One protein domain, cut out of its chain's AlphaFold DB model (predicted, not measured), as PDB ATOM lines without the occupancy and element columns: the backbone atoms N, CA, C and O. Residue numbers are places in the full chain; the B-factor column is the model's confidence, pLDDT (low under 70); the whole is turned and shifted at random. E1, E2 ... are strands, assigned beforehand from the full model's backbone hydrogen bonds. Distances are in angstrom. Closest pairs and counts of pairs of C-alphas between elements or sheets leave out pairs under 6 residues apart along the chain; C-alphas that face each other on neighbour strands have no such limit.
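This is residues 115 to 165 of the 179 residues of the protein "EamA domain-containing protein" of Actinobacteria bacterium 69-20 (UniProt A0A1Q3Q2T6). The domain is a long, arched two-stranded ribbon with a large loop at one end: E1 and E2 lead out along it, E3 and E4 come back beside them, and residues 129 to 149 make the loop. E1 with E4 forms the half of the ribbon where the printed part begins and ends, E2 with E3 forms the half next to the loop, and the loop first folds back under the arch around residue 133, then reaches out to residues 140 and 141. The printed part has 51 residues, with no named helix and four named strands in the order E1, E2, E3, E4, which form two antiparallel sheets of two strands each, E2 - E3 and E1 - E4. The class is all strand, although under half of the residues, 25 of 51, are in named elements. The whole is loose, with a radius of gyration of the C-alphas of 12.3 A, and a rod in outline, spanning 39 by 19 by 14 A.

E2, residues 122 to 128, measures 14.7 A from first to last C-alpha, and C-alpha 122 is at (129.091, 213.324, 197.596). E3, residues 150 to 156, measures 15.4 A. E1, residues 115 to 119, measures 12.3 A and begins with C-alpha 115 at (137.051, 199.924, 185.423). E4, residues 159 to 164, measures 15.4 A and ends with C-alpha 164 at (141.114, 205.769, 183.993).

E2 and E3 form a hairpin of antiparallel neighbour strands, with 153 degrees between their directions. The C-alphas of Thr 123 and Thr 155 face each other at 4.1 A. N 124 and O 154, 3.0 A apart, and N 150 and O 128, also 3.0 A apart, are within hydrogen-bond range. E1 and E4 are antiparallel neighbours too, at 138 degrees, and the C-alphas of Thr 118 and Thr 160 face each other at 4.2 A. Here N 119 and O 159, at 2.9 A, and N 161 and O 117, at 3.0 A, are within hydrogen-bond range. E1 and E2 meet only through their link, and so do E3 and E4. E1 and E3 are apart, as are E2 and E4.

The C-alphas of His 115 and Gly 141 are the two farthest apart, at 39.7 A, while those of the first and last printed residues, His 115 and His 165, are 7.3 A apart. The printed part has no cut. The link from E2 to E3 is long, with 21 residues; the links from E1 to E2 and from E3 to E4 are tight, with 2 residues each. The mean pLDDT of the printed part is 82.2, and the model's confidence is low, under 70, at residues 164 to 165.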
ATOM      1  N   HIS A 115     138.093 200.808 184.928       75.44
ATOM      2  CA  HIS A 115     137.051 199.924 185.423       75.44
ATOM      3  C   HIS A 115     135.802 200.729 185.732       75.44
ATOM      4  O   HIS A 115     135.866 201.893 186.142       75.44
ATOM      5  N   GLU A 116     134.668 200.074 185.523       81.69
ATOM      6  CA  GLU A 116     133.388 200.577 185.974       81.69
ATOM      7  C   GLU A 116     133.414 200.667 187.499       81.69
ATOM      8  O   GLU A 116     133.769 199.710 188.195       81.69
ATOM      9  N   HIS A 117     133.085 201.840 188.019       78.81
ATOM     10  CA  HIS A 117     132.945 202.059 189.447       78.81
ATOM     11  C   HIS A 117     131.795 203.019 189.715       78.81
ATOM     12  O   HIS A 117     131.395 203.801 188.851       78.81
ATOM     13  N   THR A 118     131.258 202.927 190.929       81.94
ATOM     14  CA  THR A 118     130.166 203.771 191.403       81.94
ATOM     15  C   THR A 118     130.703 204.724 192.455       81.94
ATOM     16  O   THR A 118     131.252 204.280 193.464       81.94
ATOM     17  N   HIS A 119     130.534 206.023 192.230       78.88
ATOM     18  CA  HIS A 119     130.709 207.016 193.281       78.88
ATOM     19  C   HIS A 119     129.447 207.054 194.139       78.88
ATOM     20  O   HIS A 119     128.348 207.180 193.604       78.88
ATOM     21  N   ASP A 120     129.601 206.956 195.459       82.12
ATOM     22  CA  ASP A 120     128.517 207.256 196.394       82.12
ATOM     23  C   ASP A 120     128.166 208.750 196.338       82.12
ATOM     24  O   ASP A 120     128.968 209.577 195.894       82.12
ATOM     25  N   ALA A 121     126.980 209.107 196.836       85.00
ATOM     26  CA  ALA A 121     126.564 210.501 196.888       85.00
ATOM     27  C   ALA A 121     127.581 211.355 197.669       85.00
ATOM     28  O   ALA A 121     127.889 211.073 198.833       85.00
ATOM     29  N   ILE A 122     128.092 212.409 197.030       82.81
ATOM     30  CA  ILE A 122     129.091 213.324 197.596       82.81
ATOM     31  C   ILE A 122     128.585 214.759 197.494       82.81
ATOM     32  O   ILE A 122     128.190 215.220 196.424       82.81
ATOM     33  N   THR A 123     128.640 215.473 198.619       86.25
ATOM     34  CA  THR A 123     128.379 216.913 198.700       86.25
ATOM     35  C   THR A 123     129.696 217.670 198.797       86.25
ATOM     36  O   THR A 123     130.477 217.448 199.726       86.25
ATOM     37  N   HIS A 124     129.936 218.591 197.870       85.94
ATOM     38  CA  HIS A 124     131.134 219.437 197.847       85.94
ATOM     39  C   HIS A 124     130.855 220.792 197.186       85.94
ATOM     40  O   HIS A 124     129.748 221.061 196.726       85.94
ATOM     41  N   GLU A 125     131.861 221.661 197.154       87.06
ATOM     42  CA  GLU A 125     131.795 222.976 196.522       87.06
ATOM     43  C   GLU A 125     132.975 223.144 195.565       87.06
ATOM     44  O   GLU A 125     134.136 223.178 195.979       87.06
ATOM     45  N   HIS A 126     132.675 223.269 194.274       88.31
ATOM     46  CA  HIS A 126     133.658 223.590 193.243       88.31
ATOM     47  C   HIS A 126     132.996 224.282 192.051       88.31
ATOM     48  O   HIS A 126     131.775 224.249 191.883       88.31
ATOM     49  N   ALA A 127     133.823 224.921 191.221       87.56
ATOM     50  CA  ALA A 127     133.370 225.603 190.017       87.56
ATOM     51  C   ALA A 127     132.992 224.596 188.922       87.56
ATOM     52  O   ALA A 127     133.846 223.824 188.487       87.56
ATOM     53  N   HIS A 128     131.757 224.638 188.436       86.62
ATOM     54  CA  HIS A 128     131.250 223.697 187.439       86.62
ATOM     55  C   HIS A 128     130.291 224.366 186.449       86.62
ATOM     56  O   HIS A 128     129.938 225.540 186.576       86.62
ATOM     57  N   VAL A 129     129.932 223.615 185.411       88.81
ATOM     58  CA  VAL A 129     128.850 223.899 184.460       88.81
ATOM     59  C   VAL A 129     127.951 222.664 184.479       88.81
ATOM     60  O   VAL A 129     128.454 221.574 184.736       88.81
ATOM     61  N   HIS A 130     126.654 222.806 184.216       85.94
ATOM     62  CA  HIS A 130     125.766 221.647 184.106       85.94
ATOM     63  C   HIS A 130     126.156 220.779 182.898       85.94
ATOM     64  O   HIS A 130     125.901 221.138 181.750       85.94
ATOM     65  N   ASP A 131     126.792 219.646 183.175       82.69
ATOM     66  CA  ASP A 131     127.089 218.558 182.243       82.69
ATOM     67  C   ASP A 131     126.457 217.256 182.768       82.69
ATOM     68  O   ASP A 131     125.660 217.288 183.704       82.69
ATOM     69  N   GLU A 132     126.779 216.110 182.171       77.31
ATOM     70  CA  GLU A 132     126.248 214.805 182.591       77.31
ATOM     71  C   GLU A 132     126.499 214.496 184.079       77.31
ATOM     72  O   GLU A 132     125.654 213.888 184.735       77.31
ATOM     73  N   HIS A 133     127.613 214.973 184.639       76.12
ATOM     74  CA  HIS A 133     127.984 214.750 186.035       76.12
ATOM     75  C   HIS A 133     127.380 215.793 186.974       76.12
ATOM     76  O   HIS A 133     127.173 215.498 188.148       76.12
ATOM     77  N   HIS A 134     127.073 216.997 186.490       80.00
ATOM     78  CA  HIS A 134     126.610 218.126 187.306       80.00
ATOM     79  C   HIS A 134     125.125 218.444 187.088       80.00
ATOM     80  O   HIS A 134     124.749 219.591 186.838       80.00
ATOM     81  N   GLN A 135     124.267 217.432 187.227       80.19
ATOM     82  CA  GLN A 135     122.811 217.577 187.169       80.19
ATOM     83  C   GLN A 135     122.233 217.781 188.578       80.19
ATOM     84  O   GLN A 135     122.062 216.825 189.329       80.19
ATOM     85  N   HIS A 136     121.932 219.025 188.954       81.50
ATOM     86  CA  HIS A 136     121.253 219.337 190.217       81.50
ATOM     87  C   HIS A 136     120.351 220.566 190.077       81.50
ATOM     88  O   HIS A 136     120.520 221.400 189.189       81.50
ATOM     89  N   ALA A 137     119.367 220.666 190.970       79.88
ATOM     90  CA  ALA A 137     118.463 221.804 191.021       79.88
ATOM     91  C   ALA A 137     119.081 222.965 191.810       79.88
ATOM     92  O   ALA A 137     119.667 222.767 192.877       79.88
ATOM     93  N   HIS A 138     118.882 224.180 191.305       80.69
ATOM     94  CA  HIS A 138     119.190 225.413 192.026       80.69
ATOM     95  C   HIS A 138     118.056 225.783 192.978       80.69
ATOM     96  O   HIS A 138     116.883 225.507 192.719       80.69
ATOM     97  N   VAL A 139     118.401 226.446 194.080       80.44
ATOM     98  CA  VAL A 139     117.402 227.014 194.990       80.44
ATOM     99  C   VAL A 139     116.676 228.157 194.260       80.44
ATOM    100  O   VAL A 139     117.346 228.962 193.602       80.44
ATOM    101  N   PRO A 140     115.337 228.281 194.357       78.38
ATOM    102  CA  PRO A 140     114.607 229.362 193.697       78.38
ATOM    103  C   PRO A 140     115.196 230.743 194.026       78.38
ATOM    104  O   PRO A 140     115.349 231.095 195.197       78.38
ATOM    105  N   GLY A 141     115.531 231.524 192.993       78.12
ATOM    106  CA  GLY A 141     116.191 232.833 193.123       78.12
ATOM    107  C   GLY A 141     117.723 232.818 193.008       78.12
ATOM    108  O   GLY A 141     118.328 233.889 193.003       78.12
ATOM    109  N   GLN A 142     118.346 231.645 192.872       80.62
ATOM    110  CA  GLN A 142     119.776 231.475 192.564       80.62
ATOM    111  C   GLN A 142     120.001 230.803 191.202       80.62
ATOM    112  O   GLN A 142     121.011 230.146 190.985       80.62
ATOM    113  N   GLU A 143     119.054 230.962 190.278       81.44
ATOM    114  CA  GLU A 143     119.129 230.362 188.948       81.44
ATOM    115  C   GLU A 143     120.331 230.907 188.174       81.44
ATOM    116  O   GLU A 143     120.468 232.115 187.950       81.44
ATOM    117  N   VAL A 144     121.207 229.998 187.761       81.62
ATOM    118  CA  VAL A 144     122.341 230.316 186.903       81.62
ATOM    119  C   VAL A 144     121.946 230.023 185.452       81.62
ATOM    120  O   VAL A 144     121.428 228.940 185.188       81.62
ATOM    121  N   PRO A 145     122.178 230.949 184.500       81.56
ATOM    122  CA  PRO A 145     121.879 230.699 183.095       81.56
ATOM    123  C   PRO A 145     122.616 229.469 182.550       81.56
ATOM    124  O   PRO A 145     123.773 229.223 182.902       81.56
ATOM    125  N   ASP A 146     121.971 228.739 181.639       80.69
ATOM    126  CA  ASP A 146     122.553 227.545 181.021       80.69
ATOM    127  C   ASP A 146     123.906 227.838 180.358       80.69
ATOM    128  O   ASP A 146     124.098 228.835 179.657       80.69
ATOM    129  N   GLY A 147     124.871 226.947 180.596       81.00
ATOM    130  CA  GLY A 147     126.234 227.063 180.075       81.00
ATOM    131  C   GLY A 147     127.146 228.027 180.844       81.00
ATOM    132  O   GLY A 147     128.329 228.135 180.506       81.00
ATOM    133  N   VAL A 148     126.657 228.706 181.887       86.19
ATOM    134  CA  VAL A 148     127.484 229.595 182.715       86.19
ATOM    135  C   VAL A 148     128.159 228.813 183.838       86.19
ATOM    136  O   VAL A 148     127.531 228.071 184.591       86.19
ATOM    137  N   ARG A 149     129.473 229.013 183.968       89.00
ATOM    138  CA  ARG A 149     130.278 228.420 185.037       89.00
ATOM    139  C   ARG A 149     130.055 229.147 186.355       89.00
ATOM    140  O   ARG A 149     130.151 230.373 186.400       89.00
ATOM    141  N   HIS A 150     129.807 228.390 187.411       87.88
ATOM    142  CA  HIS A 150     129.446 228.909 188.726       87.88
ATOM    143  C   HIS A 150     129.939 227.980 189.844       87.88
ATOM    144  O   HIS A 150     130.409 226.879 189.570       87.88
ATOM    145  N   THR A 151     129.862 228.444 191.094       89.19
ATOM    146  CA  THR A 151     130.365 227.731 192.276       89.19
ATOM    147  C   THR A 151     129.355 227.831 193.408       89.19
ATOM    148  O   THR A 151     128.991 228.936 193.806       89.19
ATOM    149  N   HIS A 152     128.960 226.685 193.951       86.56
ATOM    150  CA  HIS A 152     128.188 226.559 195.185       86.56
ATOM    151  C   HIS A 152     128.286 225.122 195.707       86.56
ATOM    152  O   HIS A 152     128.734 224.213 194.998       86.56
ATOM    153  N   VAL A 153     127.844 224.917 196.948       87.81
ATOM    154  CA  VAL A 153     127.711 223.586 197.548       87.81
ATOM    155  C   VAL A 153     126.605 222.814 196.833       87.81
ATOM    156  O   VAL A 153     125.444 223.215 196.883       87.81
ATOM    157  N   HIS A 154     126.952 221.708 196.187       86.56
ATOM    158  CA  HIS A 154     126.009 220.820 195.508       86.56
ATOM    159  C   HIS A 154     126.317 219.362 195.842       86.56
ATOM    160  O   HIS A 154     127.417 219.024 196.287       86.56
ATOM    161  N   THR A 155     125.323 218.502 195.634       85.69
ATOM    162  CA  THR A 155     125.434 217.059 195.840       85.69
ATOM    163  C   THR A 155     125.354 216.358 194.495       85.69
ATOM    164  O   THR A 155     124.413 216.596 193.740       85.69
ATOM    165  N   HIS A 156     126.321 215.489 194.211       84.75
ATOM    166  CA  HIS A 156     126.186 214.500 193.148       84.75
ATOM    167  C   HIS A 156     125.442 213.289 193.699       84.75
ATOM    168  O   HIS A 156     125.823 212.760 194.744       84.75
ATOM    169  N   GLU A 157     124.400 212.854 192.999       84.94
ATOM    170  CA  GLU A 157     123.777 211.554 193.246       84.94
ATOM    171  C   GLU A 157     124.728 210.416 192.837       84.94
ATOM    172  O   GLU A 157     125.671 210.655 192.071       84.94
ATOM    173  N   PRO A 158     124.512 209.179 193.324       85.25
ATOM    174  CA  PRO A 158     125.371 208.063 192.972       85.25
ATOM    175  C   PRO A 158     125.434 207.859 191.458       85.25
ATOM    176  O   PRO A 158     124.402 207.688 190.805       85.25
ATOM    177  N   ILE A 159     126.646 207.862 190.903       81.56
ATOM    178  CA  ILE A 159     126.882 207.714 189.465       81.56
ATOM    179  C   ILE A 159     127.841 206.557 189.209       81.56
ATOM    180  O   ILE A 159     128.899 206.458 189.832       81.56
ATOM    181  N   THR A 160     127.456 205.683 188.283       83.94
ATOM    182  CA  THR A 160     128.300 204.597 187.783       83.94
ATOM    183  C   THR A 160     128.885 205.013 186.445       83.94
ATOM    184  O   THR A 160     128.145 205.317 185.512       83.94
ATOM    185  N   HIS A 161     130.210 205.039 186.346       80.38
ATOM    186  CA  HIS A 161     130.890 205.347 185.092       80.38
ATOM    187  C   HIS A 161     132.227 204.609 184.968       80.38
ATOM    188  O   HIS A 161     132.695 203.955 185.900       80.38
ATOM    189  N   THR A 162     132.849 204.716 183.794       79.69
ATOM    190  CA  THR A 162     134.180 204.162 183.519       79.69
ATOM    191  C   THR A 162     135.115 205.283 183.094       79.69
ATOM    192  O   THR A 162     134.853 205.985 182.120       79.69
ATOM    193  N   HIS A 163     136.228 205.429 183.803       73.88
ATOM    194  CA  HIS A 163     137.345 206.275 183.396       73.88
ATOM    195  C   HIS A 163     138.660 205.696 183.935       73.88
ATOM    196  O   HIS A 163     138.631 204.825 184.812       73.88
ATOM    197  N   PRO A 164     139.825 206.162 183.442       69.94
ATOM    198  CA  PRO A 164     141.114 205.769 183.993       69.94
ATOM    199  C   PRO A 164     141.171 206.083 185.488       69.94
ATOM    200  O   PRO A 164     140.966 207.226 185.904       69.94
ATOM    201  N   HIS A 165     141.417 205.064 186.301       65.69
ATOM    202  CA  HIS A 165     141.489 205.180 187.744       65.69
ATOM    203  C   HIS A 165     142.896 205.619 188.152       65.69
ATOM    204  O   HIS A 165     143.884 204.944 187.853       65.69
TER     205      HIS A 165